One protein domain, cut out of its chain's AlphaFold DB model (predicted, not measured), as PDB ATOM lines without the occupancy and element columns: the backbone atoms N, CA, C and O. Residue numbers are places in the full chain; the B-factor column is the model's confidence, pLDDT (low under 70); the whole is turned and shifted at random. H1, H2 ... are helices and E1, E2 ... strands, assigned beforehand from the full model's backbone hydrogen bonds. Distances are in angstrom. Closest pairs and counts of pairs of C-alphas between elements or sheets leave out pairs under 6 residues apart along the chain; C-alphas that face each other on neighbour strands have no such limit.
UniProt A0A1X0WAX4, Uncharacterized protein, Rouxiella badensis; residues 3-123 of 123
ATOM      1  N   SER A   3     -19.668   1.716 -24.858       95.75
ATOM      2  CA  SER A   3     -19.042   2.726 -25.706       95.75
ATOM      3  C   SER A   3     -17.533   2.651 -25.532       95.75
ATOM      4  O   SER A   3     -17.035   2.543 -24.416       95.75
ATOM      5  N   ILE A   4     -16.798   2.719 -26.631       95.88
ATOM      6  CA  ILE A   4     -15.342   2.622 -26.653       95.88
ATOM      7  C   ILE A   4     -14.825   3.910 -27.268       95.88
ATOM      8  O   ILE A   4     -15.122   4.220 -28.422       95.88
ATOM      9  N   LYS A   5     -14.068   4.678 -26.491       96.25
ATOM     10  CA  LYS A   5     -13.366   5.862 -26.975       96.25
ATOM     11  C   LYS A   5     -11.908   5.496 -27.183       96.25
ATOM     12  O   LYS A   5     -11.207   5.237 -26.212       96.25
ATOM     13  N   MET A   6     -11.458   5.534 -28.428       93.94
ATOM     14  CA  MET A   6     -10.089   5.213 -28.811       93.94
ATOM     15  C   MET A   6      -9.414   6.450 -29.395       93.94
ATOM     16  O   MET A   6      -9.922   7.041 -30.346       93.94
ATOM     17  N   THR A   7      -8.266   6.840 -28.855       94.00
ATOM     18  CA  THR A   7      -7.432   7.921 -29.379       94.00
ATOM     19  C   THR A   7      -6.137   7.335 -29.942       94.00
ATOM     20  O   THR A   7      -5.349   6.753 -29.204       94.00
ATOM     21  N   LYS A   8      -5.922   7.514 -31.250       89.06
ATOM     22  CA  LYS A   8      -4.732   7.092 -32.005       89.06
ATOM     23  C   LYS A   8      -4.189   8.281 -32.791       89.06
ATOM     24  O   LYS A   8      -4.956   8.958 -33.471       89.06
ATOM     25  N   ASP A   9      -2.893   8.568 -32.675       85.25
ATOM     26  CA  ASP A   9      -2.207   9.655 -33.402       85.25
ATOM     27  C   ASP A   9      -2.943  11.013 -33.352       85.25
ATOM     28  O   ASP A   9      -3.057  11.746 -34.335       85.25
ATOM     29  N   GLY A  10      -3.504  11.348 -32.183       84.25
ATOM     30  CA  GLY A  10      -4.269  12.581 -31.959       84.25
ATOM     31  C   GLY A  10      -5.694  12.585 -32.530       84.25
ATOM     32  O   GLY A  10      -6.458  13.510 -32.251       84.25
ATOM     33  N   SER A  11      -6.087  11.549 -33.269       89.88
ATOM     34  CA  SER A  11      -7.454  11.336 -33.746       89.88
ATOM     35  C   SER A  11      -8.230  10.488 -32.749       89.88
ATOM     36  O   SER A  11      -7.696   9.538 -32.187       89.88
ATOM     37  N   THR A  12      -9.494  10.828 -32.503       93.69
ATOM     38  CA  THR A  12     -10.356  10.074 -31.583       93.69
ATOM     39  C   THR A  12     -11.532   9.479 -32.332       93.69
ATOM     40  O   THR A  12     -12.255  10.198 -33.020       93.69
ATOM     41  N   LEU A  13     -11.732   8.179 -32.151       91.75
ATOM     42  CA  LEU A  13     -12.881   7.425 -32.613       91.75
ATOM     43  C   LEU A  13     -13.750   7.049 -31.407       91.75
ATOM     44  O   LEU A  13     -13.232   6.681 -30.352       91.75
ATOM     45  N   LEU A  14     -15.067   7.154 -31.570       93.56
ATOM     46  CA  LEU A  14     -16.045   6.632 -30.624       93.56
ATOM     47  C   LEU A  14     -16.840   5.535 -31.331       93.56
ATOM     48  O   LEU A  14     -17.399   5.779 -32.401       93.56
ATOM     49  N   THR A  15     -16.877   4.351 -30.737       92.00
ATOM     50  CA  THR A  15     -17.557   3.175 -31.287       92.00
ATOM     51  C   THR A  15     -18.466   2.569 -30.228       92.00
ATOM     52  O   THR A  15     -18.227   2.730 -29.032       92.00
ATOM     53  N   GLU A  16     -19.516   1.882 -30.661       92.50
ATOM     54  CA  GLU A  16     -20.433   1.164 -29.783       92.50
ATOM     55  C   GLU A  16     -20.414  -0.324 -30.127       92.50
ATOM     56  O   GLU A  16     -20.319  -0.687 -31.297       92.50
ATOM     57  N   ALA A  17     -20.494  -1.170 -29.102       92.62
ATOM     58  CA  ALA A  17     -20.523  -2.625 -29.241       92.62
ATOM     59  C   ALA A  17     -21.487  -3.239 -28.217       92.62
ATOM     60  O   ALA A  17     -21.715  -2.670 -27.137       92.62
ATOM     61  N   ALA A  18     -22.081  -4.390 -28.526       91.69
ATOM     62  CA  ALA A  18     -22.934  -5.082 -27.563       91.69
ATOM     63  C   ALA A  18     -22.085  -5.858 -26.547       91.69
ATOM     64  O   ALA A  18     -22.437  -5.865 -25.361       91.69
ATOM     65  N   ILE A  19     -20.939  -6.386 -26.984       92.75
ATOM     66  CA  ILE A  19     -19.929  -7.070 -26.178       92.75
ATOM     67  C   ILE A  19     -18.565  -6.408 -26.405       92.75
ATOM     68  O   ILE A  19     -18.169  -6.114 -27.529       92.75
ATOM     69  N   VAL A  20     -17.825  -6.193 -25.318       94.88
ATOM     70  CA  VAL A  20     -16.440  -5.713 -25.358       94.88
ATOM     71  C   VAL A  20     -15.608  -6.456 -24.321       94.88
ATOM     72  O   VAL A  20     -16.063  -6.684 -23.200       94.88
ATOM     73  N   ALA A  21     -14.385  -6.813 -24.693       94.81
ATOM     74  CA  ALA A  21     -13.379  -7.325 -23.779       94.81
ATOM     75  C   ALA A  21     -12.010  -6.735 -24.121       94.81
ATOM     76  O   ALA A  21     -11.648  -6.619 -25.292       94.81
ATOM     77  N   VAL A  22     -11.246  -6.372 -23.095       96.12
ATOM     78  CA  VAL A  22      -9.863  -5.921 -23.243       96.12
ATOM     79  C   VAL A  22      -8.946  -7.063 -22.829       96.12
ATOM     80  O   VAL A  22      -9.079  -7.640 -21.750       96.12
ATOM     81  N   HIS A  23      -8.018  -7.406 -23.710       96.62
ATOM     82  CA  HIS A  23      -7.096  -8.514 -23.527       96.62
ATOM     83  C   HIS A  23      -5.655  -8.021 -23.620       96.62
ATOM     84  O   HIS A  23      -5.281  -7.304 -24.543       96.62
ATOM     85  N   TYR A  24      -4.833  -8.429 -22.659       96.19
ATOM     86  CA  TYR A  24      -3.425  -8.047 -22.562       96.19
ATOM     87  C   TYR A  24      -2.513  -9.163 -23.094       96.19
ATOM     88  O   TYR A  24      -2.965 -10.313 -23.217       96.19
ATOM     89  N   PRO A  25      -1.229  -8.867 -23.384       95.19
ATOM     90  CA  PRO A  25      -0.235  -9.880 -23.712       95.19
ATOM     91  C   PRO A  25      -0.281 -11.060 -22.735       95.19
ATOM     92  O   PRO A  25      -0.456 -10.857 -21.535       95.19
ATOM     93  N   GLN A  26      -0.081 -12.280 -23.251       91.56
ATOM     94  CA  GLN A  26      -0.181 -13.568 -22.533       91.56
ATOM     95  C   GLN A  26      -1.608 -14.069 -22.252       91.56
ATOM     96  O   GLN A  26      -1.772 -15.154 -21.698       91.56
ATOM     97  N   SER A  27      -2.653 -13.320 -22.617       95.12
ATOM     98  CA  SER A  27      -4.009 -13.877 -22.640       95.12
ATOM     99  C   SER A  27      -4.254 -14.653 -23.934       95.12
ATOM    100  O   SER A  27      -3.783 -14.255 -24.998       95.12
ATOM    101  N   THR A  28      -5.038 -15.732 -23.858       92.00
ATOM    102  CA  THR A  28      -5.352 -16.586 -25.017       92.00
ATOM    103  C   THR A  28      -5.950 -15.786 -26.172       92.00
ATOM    104  O   THR A  28      -5.480 -15.902 -27.292       92.00
ATOM    105  N   ALA A  29      -6.894 -14.882 -25.896       88.75
ATOM    106  CA  ALA A  29      -7.502 -14.055 -26.939       88.75
ATOM    107  C   ALA A  29      -6.508 -13.083 -27.605       88.75
ATOM    108  O   ALA A  29      -6.637 -12.793 -28.793       88.75
ATOM    109  N   PHE A  30      -5.505 -12.584 -26.871       93.75
ATOM    110  CA  PHE A  30      -4.443 -11.764 -27.459       93.75
ATOM    111  C   PHE A  30      -3.530 -12.606 -28.358       93.75
ATOM    112  O   PHE A  30      -3.173 -12.174 -29.453       93.75
ATOM    113  N   GLU A  31      -3.164 -13.808 -27.912       92.12
ATOM    114  CA  GLU A  31      -2.363 -14.745 -28.707       92.12
ATOM    115  C   GLU A  31      -3.099 -15.171 -29.983       92.12
ATOM    116  O   GLU A  31      -2.503 -15.134 -31.060       92.12
ATOM    117  N   ASP A  32      -4.399 -15.461 -29.887       89.62
ATOM    118  CA  ASP A  32      -5.258 -15.780 -31.030       89.62
ATOM    119  C   ASP A  32      -5.313 -14.613 -32.026       89.62
ATOM    120  O   ASP A  32      -5.147 -14.814 -33.230       89.62
ATOM    121  N   ALA A  33      -5.468 -13.374 -31.547       90.75
ATOM    122  CA  ALA A  33      -5.488 -12.187 -32.404       90.75
ATOM    123  C   ALA A  33      -4.163 -11.997 -33.169       90.75
ATOM    124  O   ALA A  33      -4.163 -11.709 -34.368       90.75
ATOM    125  N   ILE A  34      -3.021 -12.189 -32.499       90.81
ATOM    126  CA  ILE A  34      -1.696 -12.133 -33.137       90.81
ATOM    127  C   ILE A  34      -1.505 -13.294 -34.118       90.81
ATOM    128  O   ILE A  34      -0.915 -13.109 -35.183       90.81
ATOM    129  N   TYR A  35      -2.015 -14.481 -33.796       89.50
ATOM    130  CA  TYR A  35      -1.982 -15.623 -34.703       89.50
ATOM    131  C   TYR A  35      -2.776 -15.345 -35.987       89.50
ATOM    132  O   TYR A  35      -2.260 -15.581 -37.082       89.50
ATOM    133  N   TYR A  36      -3.977 -14.761 -35.879       87.50
ATOM    134  CA  TYR A  36      -4.745 -14.319 -37.044       87.50
ATOM    135  C   TYR A  36      -3.967 -13.296 -37.875       87.50
ATOM    136  O   TYR A  36      -3.852 -13.471 -39.088       87.50
ATOM    137  N   ALA A  37      -3.358 -12.292 -37.238       88.38
ATOM    138  CA  ALA A  37      -2.522 -11.301 -37.919       88.38
ATOM    139  C   ALA A  37      -1.408 -11.953 -38.750       88.38
ATOM    140  O   ALA A  37      -1.235 -11.655 -39.933       88.38
ATOM    141  N   ALA A  38      -0.686 -12.890 -38.131       87.56
ATOM    142  CA  ALA A  38       0.409 -13.613 -38.758       87.56
ATOM    143  C   ALA A  38      -0.074 -14.506 -39.912       87.56
ATOM    144  O   ALA A  38       0.593 -14.582 -40.940       87.56
ATOM    145  N   SER A  39      -1.243 -15.145 -39.776       88.69
ATOM    146  CA  SER A  39      -1.835 -15.973 -40.839       88.69
ATOM    147  C   SER A  39      -2.200 -15.176 -42.097       88.69
ATOM    148  O   SER A  39      -2.249 -15.739 -43.189       88.69
ATOM    149  N   LEU A  40      -2.405 -13.864 -41.947       87.38
ATOM    150  CA  LEU A  40      -2.739 -12.927 -43.018       87.38
ATOM    151  C   LEU A  40      -1.520 -12.151 -43.541       87.38
ATOM    152  O   LEU A  40      -1.681 -11.304 -44.414       87.38
ATOM    153  N   ASP A  41      -0.320 -12.418 -43.012       88.81
ATOM    154  CA  ASP A  41       0.916 -11.673 -43.304       88.81
ATOM    155  C   ASP A  41       0.795 -10.155 -43.032       88.81
ATOM    156  O   ASP A  41       1.379  -9.319 -43.720       88.81
ATOM    157  N   VAL A  42       0.013  -9.778 -42.008       88.62
ATOM    158  CA  VAL A  42      -0.211  -8.379 -41.608       88.62
ATOM    159  C   VAL A  42       0.505  -8.093 -40.293       88.62
ATOM    160  O   VAL A  42       0.019  -8.435 -39.217       88.62
ATOM    161  N   MET A  43       1.670  -7.443 -40.377       85.81
ATOM    162  CA  MET A  43       2.485  -7.085 -39.212       85.81
ATOM    163  C   MET A  43       3.106  -5.681 -39.351       85.81
ATOM    164  O   MET A  43       3.761  -5.416 -40.360       85.81
ATOM    165  N   PRO A  44       2.997  -4.809 -38.328       90.44
ATOM    166  CA  PRO A  44       2.190  -4.970 -37.112       90.44
ATOM    167  C   PRO A  44       0.679  -4.770 -37.399       90.44
ATOM    168  O   PRO A  44       0.331  -3.903 -38.199       90.44
ATOM    169  N   PRO A  45      -0.237  -5.553 -36.797       92.38
ATOM    170  CA  PRO A  45      -1.674  -5.452 -37.078       92.38
ATOM    171  C   PRO A  45      -2.337  -4.291 -36.332       92.38
ATOM    172  O   PRO A  45      -2.182  -4.170 -35.124       92.38
ATOM    173  N   ASP A  46      -3.121  -3.447 -36.998       93.31
ATOM    174  CA  ASP A  46      -3.924  -2.419 -36.317       93.31
ATOM    175  C   ASP A  46      -5.343  -2.901 -36.007       93.31
ATOM    176  O   ASP A  46      -5.843  -2.717 -34.893       93.31
ATOM    177  N   VAL A  47      -5.985  -3.526 -36.994       93.69
ATOM    178  CA  VAL A  47      -7.363  -4.021 -36.910       93.69
ATOM    179  C   VAL A  47      -7.467  -5.337 -37.666       93.69
ATOM    180  O   VAL A  47      -6.924  -5.456 -38.764       93.69
ATOM    181  N   ILE A  48      -8.178  -6.309 -37.101       94.12
ATOM    182  CA  ILE A  48      -8.579  -7.544 -37.782       94.12
ATOM    183  C   ILE A  48     -10.068  -7.739 -37.563       94.12
ATOM    184  O   ILE A  48     -10.539  -7.680 -36.433       94.12
ATOM    185  N   THR A  49     -10.808  -8.019 -38.626       92.81
ATOM    186  CA  THR A  49     -12.231  -8.346 -38.545       92.81
ATOM    187  C   THR A  49     -12.457  -9.720 -39.143       92.81
ATOM    188  O   THR A  49     -12.024  -9.974 -40.266       92.81
ATOM    189  N   THR A  50     -13.131 -10.595 -38.403       91.06
ATOM    190  CA  THR A  50     -13.404 -11.979 -38.797       91.06
ATOM    191  C   THR A  50     -14.898 -12.262 -38.758       91.06
ATOM    192  O   THR A  50     -15.533 -12.038 -37.730       91.06
ATOM    193  N   PHE A  51     -15.439 -12.834 -39.826       90.81
ATOM    194  CA  PHE A  51     -16.782 -13.397 -39.886       90.81
ATOM    195  C   PHE A  51     -16.687 -14.906 -40.132       90.81
ATOM    196  O   PHE A  51     -15.916 -15.316 -41.004       90.81
ATOM    197  N   PRO A  52     -17.440 -15.733 -39.386       86.06
ATOM    198  CA  PRO A  52     -17.393 -17.182 -39.538       86.06
ATOM    199  C   PRO A  52     -17.873 -17.624 -40.928       86.06
ATOM    200  O   PRO A  52     -18.802 -17.047 -41.487       86.06
ATOM    201  N   GLU A  53     -17.229 -18.666 -41.462       85.50
ATOM    202  CA  GLU A  53     -17.542 -19.280 -42.767       85.50
ATOM    203  C   GLU A  53     -18.637 -20.348 -42.676       85.50
ATOM    204  O   GLU A  53     -19.229 -20.718 -43.681       85.50
ATOM    205  N   THR A  54     -18.926 -20.847 -41.477       84.81
ATOM    206  CA  THR A  54     -19.882 -21.937 -41.261       84.81
ATOM    207  C   THR A  54     -20.657 -21.724 -39.972       84.81
ATOM    208  O   THR A  54     -20.099 -21.239 -38.982       84.81
ATOM    209  N   TYR A  55     -21.912 -22.162 -39.935       85.31
ATOM    210  CA  TYR A  55     -22.672 -22.302 -38.692       85.31
ATOM    211  C   TYR A  55     -23.470 -23.602 -38.670       85.31
ATOM    212  O   TYR A  55     -23.710 -24.222 -39.702       85.31
ATOM    213  N   THR A  56     -23.891 -24.013 -37.477       87.25
ATOM    214  CA  THR A  56     -24.808 -25.140 -37.300       87.25
ATOM    215  C   THR A  56     -26.241 -24.624 -37.235       87.25
ATOM    216  O   THR A  56     -26.562 -23.795 -36.379       87.25
ATOM    217  N   ASP A  57     -27.104 -25.100 -38.128       87.00
ATOM    218  CA  ASP A  57     -28.498 -24.674 -38.185       87.00
ATOM    219  C   ASP A  57     -29.375 -25.341 -37.102       87.00
ATOM    220  O   ASP A  57     -28.932 -26.160 -36.292       87.00
ATOM    221  N   SER A  58     -30.667 -25.002 -37.080       87.88
ATOM    222  CA  SER A  58     -31.628 -25.583 -36.130       87.88
ATOM    223  C   SER A  58     -31.843 -27.095 -36.282       87.88
ATOM    224  O   SER A  58     -32.415 -27.720 -35.388       87.88
ATOM    225  N   LEU A  59     -31.424 -27.675 -37.408       90.50
ATOM    226  CA  LEU A  59     -31.492 -29.104 -37.708       90.50
ATOM    227  C   LEU A  59     -30.172 -29.824 -37.391       90.50
ATOM    228  O   LEU A  59     -30.082 -31.034 -37.590       90.50
ATOM    229  N   CYS A  60     -29.199 -29.112 -36.809       84.75
ATOM    230  CA  CYS A  60     -27.846 -29.590 -36.534       84.75
ATOM    231  C   CYS A  60     -27.029 -29.900 -37.802       84.75
ATOM    232  O   CYS A  60     -26.097 -30.704 -37.742       84.75
ATOM    233  N   GLU A  61     -27.364 -29.271 -38.929       90.06
ATOM    234  CA  GLU A  61     -26.608 -29.367 -40.177       90.06
ATOM    235  C   GLU A  61     -25.609 -28.205 -40.285       90.06
ATOM    236  O   GLU A  61     -25.882 -27.086 -39.846       90.06
ATOM    237  N   GLU A  62     -24.424 -28.479 -40.835       89.12
ATOM    238  CA  GLU A  62     -23.410 -27.457 -41.104       89.12
ATOM    239  C   GLU A  62     -23.773 -26.715 -42.391       89.12
ATOM    240  O   GLU A  62     -23.997 -27.331 -43.435       89.12
ATOM    241  N   VAL A  63     -23.867 -25.392 -42.298       86.44
ATOM    242  CA  VAL A  63     -24.235 -24.514 -43.404       86.44
ATOM    243  C   VAL A  63     -23.082 -23.563 -43.679       86.44
ATOM    244  O   VAL A  63     -22.701 -22.772 -42.813       86.44
ATOM    245  N   ASP A  64     -22.568 -23.625 -44.905       85.88
ATOM    246  CA  ASP A  64     -21.559 -22.703 -45.412       85.88
ATOM    247  C   ASP A  64     -22.172 -21.322 -45.687       85.88
ATOM    248  O   ASP A  64     -23.234 -21.188 -46.306       85.88
ATOM    249  N   VAL A  65     -21.461 -20.277 -45.283       81.31
ATOM    250  CA  VAL A  65     -21.745 -18.878 -45.603       81.31
ATOM    251  C   VAL A  65     -20.467 -18.199 -46.100       81.31
ATOM    252  O   VAL A  65     -19.365 -18.670 -45.822       81.31
ATOM    253  N   PRO A  66     -20.562 -17.081 -46.840       73.31
ATOM    254  CA  PRO A  66     -19.383 -16.287 -47.151       73.31
ATOM    255  C   PRO A  66     -18.773 -15.758 -45.846       73.31
ATOM    256  O   PRO A  66     -19.299 -14.825 -45.242       73.31
ATOM    257  N   GLY A  67     -17.691 -16.376 -45.378       72.75
ATOM    258  CA  GLY A  67     -16.875 -15.774 -44.334       72.75
ATOM    259  C   GLY A  67     -15.994 -14.683 -44.916       72.75
ATOM    260  O   GLY A  67     -15.768 -14.581 -46.126       72.75
ATOM    261  N   LEU A  68     -15.511 -13.829 -44.026       79.12
ATOM    262  CA  LEU A  68     -14.677 -12.703 -44.394       79.12
ATOM    263  C   LEU A  68     -13.661 -12.477 -43.294       79.12
ATOM    264  O   LEU A  68     -14.019 -12.287 -42.134       79.12
ATOM    265  N   VAL A  69     -12.393 -12.433 -43.679       84.44
ATOM    266  CA  VAL A  69     -11.328 -11.963 -42.808       84.44
ATOM    267  C   VAL A  69     -10.678 -10.761 -43.472       84.44
ATOM    268  O   VAL A  69     -10.159 -10.856 -44.583       84.44
ATOM    269  N   THR A  70     -10.727  -9.614 -42.801       87.19
ATOM    270  CA  THR A  70     -10.007  -8.408 -43.218       87.19
ATOM    271  C   THR A  70      -8.986  -8.035 -42.160       87.19
ATOM    272  O   THR A  70      -9.199  -8.260 -40.971       87.19
ATOM    273  N   ALA A  71      -7.863  -7.473 -42.592       90.31
ATOM    274  CA  ALA A  71      -6.831  -6.994 -41.694       90.31
ATOM    275  C   ALA A  71      -6.220  -5.701 -42.226       90.31
ATOM    276  O   ALA A  71      -6.067  -5.510 -43.434       90.31
ATOM    277  N   GLN A  72      -5.883  -4.811 -41.303       90.38
ATOM    278  CA  GLN A  72      -5.214  -3.546 -41.566       90.38
ATOM    279  C   GLN A  72      -3.891  -3.536 -40.814       90.38
ATOM    280  O   GLN A  72      -3.844  -3.883 -39.634       90.38
ATOM    281  N   SER A  73      -2.812  -3.145 -41.487       90.31
ATOM    282  CA  SER A  73      -1.507  -2.945 -40.860       90.31
ATOM    283  C   SER A  73      -1.416  -1.566 -40.218       90.31
ATOM    284  O   SER A  73      -1.982  -0.597 -40.723       90.31
ATOM    285  N   ARG A  74      -0.618  -1.466 -39.158       87.62
ATOM    286  CA  ARG A  74      -0.166  -0.204 -38.588       87.62
ATOM    287  C   ARG A  74       1.224   0.146 -39.110       87.62
ATOM    288  O   ARG A  74       2.057  -0.736 -39.304       87.62
ATOM    289  N   ASP A  75       1.507   1.434 -39.255       85.25
ATOM    290  CA  ASP A  75       2.874   1.895 -39.477       85.25
ATOM    291  C   ASP A  75       3.703   1.810 -38.183       85.25
ATOM    292  O   ASP A  75       3.266   2.217 -37.103       85.25
ATOM    293  N   GLY A  76       4.936   1.313 -38.298       80.88
ATOM    294  CA  GLY A  76       5.909   1.259 -37.204       80.88
ATOM    295  C   GLY A  76       6.357  -0.155 -36.832       80.88
ATOM    296  O   GLY A  76       6.105  -1.125 -37.537       80.88
ATOM    297  N   HIS A  77       7.083  -0.257 -35.716       71.38
ATOM    298  CA  HIS A  77       7.694  -1.510 -35.242       71.38
ATOM    299  C   HIS A  77       7.418  -1.789 -33.757       71.38
ATOM    300  O   HIS A  77       8.151  -2.530 -33.105       71.38
ATOM    301  N   SER A  78       6.384  -1.159 -33.204       84.19
ATOM    302  CA  SER A  78       5.978  -1.361 -31.816       84.19
ATOM    303  C   SER A  78       5.174  -2.651 -31.675       84.19
ATOM    304  O   SER A  78       4.482  -3.057 -32.604       84.19
ATOM    305  N   PHE A  79       5.227  -3.272 -30.499       90.25
ATOM    306  CA  PHE A  79       4.311  -4.355 -30.145       90.25
ATOM    307  C   PHE A  79       3.059  -3.777 -29.475       90.25
ATOM    308  O   PHE A  79       3.192  -2.823 -28.699       90.25
ATOM    309  N   PRO A  80       1.864  -4.330 -29.744       93.62
ATOM    310  CA  PRO A  80       0.650  -3.895 -29.073       93.62
ATOM    311  C   PRO A  80       0.696  -4.224 -27.575       93.62
ATOM    312  O   PRO A  80       1.243  -5.247 -27.161       93.62
ATOM    313  N   VAL A  81       0.125  -3.336 -26.763       95.12
ATOM    314  CA  VAL A  81       0.032  -3.458 -25.297       95.12
ATOM    315  C   VAL A  81      -1.296  -4.055 -24.843       95.12
ATOM    316  O   VAL A  81      -1.373  -4.573 -23.733       95.12
ATOM    317  N   ALA A  82      -2.316  -4.016 -25.701       96.00
ATOM    318  CA  ALA A  82      -3.591  -4.694 -25.517       96.00
ATOM    319  C   ALA A  82      -4.279  -4.917 -26.873       96.00
ATOM    320  O   ALA A  82      -3.891  -4.339 -27.892       96.00
ATOM    321  N   VAL A  83      -5.324  -5.737 -26.870       96.56
ATOM    322  CA  VAL A  83      -6.296  -5.853 -27.955       96.56
ATOM    323  C   VAL A  83      -7.694  -5.682 -27.373       96.56
ATOM    324  O   VAL A  83      -8.039  -6.287 -26.358       96.56
ATOM    325  N   ILE A  84      -8.489  -4.830 -28.008       96.06
ATOM    326  CA  ILE A  84      -9.908  -4.668 -27.715       96.06
ATOM    327  C   ILE A  84     -10.653  -5.596 -28.663       96.06
ATOM    328  O   ILE A  84     -10.489  -5.506 -29.878       96.06
ATOM    329  N   VAL A  85     -11.448  -6.495 -28.099       95.56
ATOM    330  CA  VAL A  85     -12.245  -7.467 -28.840       95.56
ATOM    331  C   VAL A  85     -13.706  -7.071 -28.716       95.56
ATOM    332  O   VAL A  85     -14.226  -6.979 -27.601       95.56
ATOM    333  N   THR A  86     -14.361  -6.823 -29.846       95.25
ATOM    334  CA  THR A  86     -15.791  -6.499 -29.903       95.25
ATOM    335  C   THR A  86     -16.529  -7.442 -30.832       95.25
ATOM    336  O   THR A  86     -15.950  -7.979 -31.778       95.25
ATOM    337  N   ASP A  87     -17.823  -7.610 -30.589       93.50
ATOM    338  CA  ASP A  87     -18.717  -8.153 -31.601       93.50
ATOM    339  C   ASP A  87     -18.953  -7.134 -32.725       93.50
ATOM    340  O   ASP A  87     -18.811  -5.921 -32.545       93.50
ATOM    341  N   ILE A  88     -19.264  -7.640 -33.916       91.12
ATOM    342  CA  ILE A  88     -19.678  -6.824 -35.055       91.12
ATOM    343  C   ILE A  88     -20.784  -7.533 -35.832       91.12
ATOM    344  O   ILE A  88     -20.705  -8.727 -36.106       91.12
ATOM    345  N   GLU A  89     -21.809  -6.778 -36.209       89.69
ATOM    346  CA  GLU A  89     -22.882  -7.231 -37.090       89.69
ATOM    347  C   GLU A  89     -22.792  -6.444 -38.401       89.69
ATOM    348  O   GLU A  89     -22.877  -5.215 -38.400       89.69
ATOM    349  N   ASP A  90     -22.596  -7.144 -39.517       85.50
ATOM    350  CA  ASP A  90     -22.588  -6.554 -40.858       85.50
ATOM    351  C   ASP A  90     -23.251  -7.520 -41.842       85.50
ATOM    352  O   ASP A  90     -22.596  -8.381 -42.422       85.50
ATOM    353  N   GLU A  91     -24.559  -7.348 -42.046       83.19
ATOM    354  CA  GLU A  91     -25.365  -8.194 -42.938       83.19
ATOM    355  C   GLU A  91     -24.895  -8.171 -44.404       83.19
ATOM    356  O   GLU A  91     -25.250  -9.069 -45.170       83.19
ATOM    357  N   GLN A  92     -24.122  -7.158 -44.827       83.50
ATOM    358  CA  GLN A  92     -23.552  -7.127 -46.178       83.50
ATOM    359  C   GLN A  92     -22.307  -8.005 -46.285       83.50
ATOM    360  O   GLN A  92     -22.060  -8.577 -47.349       83.50
ATOM    361  N   ALA A  93     -21.529  -8.098 -45.205       80.62
ATOM    362  CA  ALA A  93     -20.346  -8.941 -45.132       80.62
ATOM    363  C   ALA A  93     -20.704 -10.402 -44.827       80.62
ATOM    364  O   ALA A  93     -20.216 -11.300 -45.512       80.62
ATOM    365  N   SER A  94     -21.551 -10.644 -43.824       85.00
ATOM    366  CA  SER A  94     -21.975 -11.980 -43.405       85.00
ATOM    367  C   SER A  94     -23.323 -11.943 -42.674       85.00
ATOM    368  O   SER A  94     -23.578 -11.033 -41.887       85.00
ATOM    369  N   PRO A  95     -24.193 -12.955 -42.854       84.00
ATOM    370  CA  PRO A  95     -25.413 -13.082 -42.057       84.00
ATOM    371  C   PRO A  95     -25.144 -13.472 -40.590       84.00
ATOM    372  O   PRO A  95     -26.083 -13.539 -39.798       84.00
ATOM    373  N   LEU A  96     -23.893 -13.781 -40.231       87.19
ATOM    374  CA  LEU A  96     -23.480 -14.174 -38.887       87.19
ATOM    375  C   LEU A  96     -22.706 -13.038 -38.201       87.19
ATOM    376  O   LEU A  96     -21.965 -12.321 -38.876       87.19
ATOM    377  N   PRO A  97     -22.807 -12.896 -36.866       89.38
ATOM    378  CA  PRO A  97     -21.986 -11.944 -36.133       89.38
ATOM    379  C   PRO A  97     -20.505 -12.316 -36.253       89.38
ATOM    380  O   PRO A  97     -20.116 -13.483 -36.148       89.38
ATOM    381  N   GLY A  98     -19.685 -11.300 -36.477       91.38
ATOM    382  CA  GLY A  98     -18.238 -11.395 -36.513       91.38
ATOM    383  C   GLY A  98     -17.587 -10.929 -35.216       91.38
ATOM    384  O   GLY A  98     -18.237 -10.540 -34.244       91.38
ATOM    385  N   VAL A  99     -16.260 -10.931 -35.243       92.75
ATOM    386  CA  VAL A  99     -15.395 -10.429 -34.177       92.75
ATOM    387  C   VAL A  99     -14.449  -9.396 -34.767       92.75
ATOM    388  O   VAL A  99     -13.861  -9.608 -35.829       92.75
ATOM    389  N   ASN A 100     -14.295  -8.276 -34.072       94.25
ATOM    390  CA  ASN A 100     -13.336  -7.241 -34.407       94.25
ATOM    391  C   ASN A 100     -12.253  -7.167 -33.324       94.25
ATOM    392  O   ASN A 100     -12.550  -6.993 -32.145       94.25
ATOM    393  N   TYR A 101     -10.999  -7.283 -33.744       94.69
ATOM    394  CA  TYR A 101      -9.802  -7.174 -32.924       94.69
ATOM    395  C   TYR A 101      -9.126  -5.844 -33.238       94.69
ATOM    396  O   TYR A 101      -8.558  -5.669 -34.315       94.69
ATOM    397  N   GLN A 102      -9.170  -4.904 -32.302       94.88
ATOM    398  CA  GLN A 102      -8.507  -3.614 -32.431       94.88
ATOM    399  C   GLN A 102      -7.285  -3.561 -31.517       94.88
ATOM    400  O   GLN A 102      -7.401  -3.574 -30.293       94.88
ATOM    401  N   PHE A 103      -6.101  -3.486 -32.114       94.81
ATOM    402  CA  PHE A 103      -4.847  -3.453 -31.375       94.81
ATOM    403  C   PHE A 103      -4.573  -2.047 -30.828       94.81
ATOM    404  O   PHE A 103      -4.772  -1.033 -31.511       94.81
ATOM    405  N   VAL A 104      -4.113  -2.007 -29.578       94.75
ATOM    406  CA  VAL A 104      -3.728  -0.803 -28.837       94.75
ATOM    407  C   VAL A 104      -2.214  -0.796 -28.701       94.75
ATOM    408  O   VAL A 104      -1.627  -1.777 -28.243       94.75
ATOM    409  N   TYR A 105      -1.570   0.298 -29.091       94.69
ATOM    410  CA  TYR A 105      -0.114   0.437 -29.104       94.69
ATOM    411  C   TYR A 105       0.379   1.450 -28.068       94.69
ATOM    412  O   TYR A 105      -0.391   2.292 -27.610       94.69
ATOM    413  N   PRO A 106       1.677   1.426 -27.703       92.94
ATOM    414  CA  PRO A 106       2.250   2.454 -26.845       92.94
ATOM    415  C   PRO A 106       1.998   3.862 -27.404       92.94
ATOM    416  O   PRO A 106       2.423   4.169 -28.517       92.94
ATOM    417  N   GLY A 107       1.343   4.714 -26.614       91.19
ATOM    418  CA  GLY A 107       0.975   6.082 -27.001       91.19
ATOM    419  C   GLY A 107      -0.467   6.239 -27.492       91.19
ATOM    420  O   GLY A 107      -0.940   7.374 -27.572       91.19
ATOM    421  N   ASP A 108      -1.167   5.136 -27.761       94.06
ATOM    422  CA  ASP A 108      -2.622   5.146 -27.894       94.06
ATOM    423  C   ASP A 108      -3.283   5.272 -26.519       94.06
ATOM    424  O   ASP A 108      -2.651   5.037 -25.488       94.06
ATOM    425  N   PHE A 109      -4.565   5.628 -26.519       93.88
ATOM    426  CA  PHE A 109      -5.378   5.634 -25.311       93.88
ATOM    427  C   PHE A 109      -6.780   5.108 -25.602       93.88
ATOM    428  O   PHE A 109      -7.442   5.604 -26.517       93.88
ATOM    429  N   ALA A 110      -7.242   4.137 -24.821       94.88
ATOM    430  CA  ALA A 110      -8.574   3.561 -24.942       94.88
ATOM    431  C   ALA A 110      -9.336   3.665 -23.623       94.88
ATOM    432  O   ALA A 110      -8.803   3.336 -22.570       94.88
ATOM    433  N   ILE A 111     -10.609   4.060 -23.680       96.38
ATOM    434  CA  ILE A 111     -11.521   3.978 -22.535       96.38
ATOM    435  C   ILE A 111     -12.771   3.210 -22.938       96.38
ATOM    436  O   ILE A 111     -13.413   3.541 -23.940       96.38
ATOM    437  N   VAL A 112     -13.143   2.231 -22.117       96.44
ATOM    438  CA  VAL A 112     -14.400   1.491 -22.232       96.44
ATOM    439  C   VAL A 112     -15.391   2.010 -21.198       96.44
ATOM    440  O   VAL A 112     -15.110   2.034 -19.999       96.44
ATOM    441  N   PHE A 113     -16.573   2.395 -21.668       96.56
ATOM    442  CA  PHE A 113     -17.691   2.857 -20.855       96.56
ATOM    443  C   PHE A 113     -18.840   1.853 -20.895       96.56
ATOM    444  O   PHE A 113     -19.143   1.267 -21.938       96.56
ATOM    445  N   ASP A 114     -19.534   1.704 -19.771       94.31
ATOM    446  CA  ASP A 114     -20.834   1.045 -19.750       94.31
ATOM    447  C   ASP A 114     -21.961   1.964 -20.262       94.31
ATOM    448  O   ASP A 114     -21.775   3.152 -20.528       94.31
ATOM    449  N   HIS A 115     -23.171   1.412 -20.355       90.25
ATOM    450  CA  HIS A 115     -24.381   2.136 -20.764       90.25
ATOM    451  C   HIS A 115     -24.748   3.357 -19.891       90.25
ATOM    452  O   HIS A 115     -25.571   4.169 -20.306       90.25
ATOM    453  N   SER A 116     -24.188   3.485 -18.682       92.94
ATOM    454  CA  SER A 116     -24.398   4.629 -17.785       92.94
ATOM    455  C   SER A 116     -23.343   5.730 -17.963       92.94
ATOM    456  O   SER A 116     -23.463   6.796 -17.359       92.94
ATOM    457  N   GLY A 117     -22.324   5.484 -18.793       89.94
ATOM    458  CA  GLY A 117     -21.156   6.347 -18.951       89.94
ATOM    459  C   GLY A 117     -20.088   6.131 -17.875       89.94
ATOM    460  O   GLY A 117     -19.167   6.940 -17.768       89.94
ATOM    461  N   SER A 118     -20.195   5.065 -17.075       94.56
ATOM    462  CA  SER A 118     -19.175   4.708 -16.089       94.56
ATOM    463  C   SER A 118     -17.994   4.040 -16.784       94.56
ATOM    464  O   SER A 118     -18.184   3.182 -17.643       94.56
ATOM    465  N   VAL A 119     -16.776   4.423 -16.400       96.25
ATOM    466  CA  VAL A 119     -15.547   3.809 -16.915       96.25
ATOM    467  C   VAL A 119     -15.403   2.402 -16.340       96.25
ATOM    468  O   VAL A 119     -15.412   2.226 -15.122       96.25
ATOM    469  N   LEU A 120     -15.269   1.417 -17.224       93.50
ATOM    470  CA  LEU A 120     -14.994   0.027 -16.867       93.50
ATOM    471  C   LEU A 120     -13.507  -0.299 -16.962       93.50
ATOM    472  O   LEU A 120     -12.986  -1.008 -16.106       93.50
ATOM    473  N   GLU A 121     -12.836   0.218 -17.992       93.56
ATOM    474  CA  GLU A 121     -11.434  -0.075 -18.272       93.56
ATOM    475  C   GLU A 121     -10.766   1.075 -19.032       93.56
ATOM    476  O   GLU A 121     -11.414   1.760 -19.829       93.56
ATOM    477  N   GLU A 122      -9.471   1.271 -18.775       94.50
ATOM    478  CA  GLU A 122      -8.610   2.252 -19.436       94.50
ATOM    479  C   GLU A 122      -7.289   1.579 -19.826       94.50
ATOM    480  O   GLU A 122      -6.704   0.860 -19.009       94.50
ATOM    481  N   VAL A 123      -6.829   1.824 -21.056       90.38
ATOM    482  CA  VAL A 123      -5.573   1.294 -21.620       90.38
ATOM    483  C   VAL A 123      -4.737   2.419 -22.199       90.38
ATOM    484  O   VAL A 123      -5.315   3.244 -22.946       90.38
TER     485      VAL A 123
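AT A GLANCE: This is residues 3 to 123 of the 123 residues of an uncharacterized protein of Rouxiella badensis (UniProt A0A1X0WAX4). Two sheets lie partly face to face as a sandwich, the five strands E3 E8 E9 E4 E7 crossed at 36 degrees to the four strands E2 E1 E10 E11. H1 packs across the other face of the larger sheet, and the small hairpin of E5 and E6 makes an arm beyond the end of E4, which runs on into E5 at 45 degrees. The printed part has 121 residues, with one named helix and eleven named strands in the order E1 E2 E3 H1 E4 E5 E6 E7 E8 E9 E10 E11. The class is mostly strand, and the three sheets are antiparallel. The whole is compact, with a radius of gyration of the C-alphas of 15.4 A, and it spans 48 by 38 by 27 A.

HOW THE PARTS SIT: E1, residues 3 to 8, and E2, residues 11 to 17, form a hairpin, with N 6 and O 13 at 2.9 A. E3, residues 20 to 23, is an edge strand of the larger, twisted sheet; E2 and E3 meet only through their link. H1, residues 28 to 39, is on that sheet, forming two layers, a helix on one face of a sheet, at a height over the sheet of 9.0 A. E4, residues 45 to 51, comes closest to H1 with the C-alphas of Pro 45 and Ala 37, 6.0 A apart. E5, residues 54 to 56, and E6, residues 62 to 64, form a hairpin with N 55 and O 63 at 3.0 A. E7, residues 68 to 73, is the other edge strand, antiparallel to E4, with N 49 and O 70 at 2.9 A. E8, residues 82 to 88, is antiparallel to E3, with N 85 and O 21 at 2.8 A. H1 runs across the strands, at 81 degrees to E8 on the local plane. E9, residues 98 to 104, forms a hairpin with E8, with N 84 and O 102 at 2.8 A, and is antiparallel to E4, with N 101 and O 48 at 2.8 A. E10, residues 109 to 113, is antiparallel to E1, with N 5 and O 111 at 2.9 A. E11, residues 119 to 122, forms a hairpin with E10, with N 120 and O 112 at 2.8 A. In H1 every O i to N i+4 pair is within hydrogen-bond range.

IN THESE COORDINATES: E1 begins at C-alpha 3, (-19.042, 2.726, -25.706). E2 measures 19.6 A from first to last C-alpha, E9 19.5 A, E8 18.8 A, E4 17.3 A and H1 16.2 A. E11 ends at C-alpha 122, (-8.610, 2.252, -19.436).

THE WHOLE: The two C-alphas farthest apart, those of Gly 10 and Leu 59, are 50.1 A apart. The printed part has no cut and no long link. Its mean pLDDT is 90.4, and no printed residue is under 70.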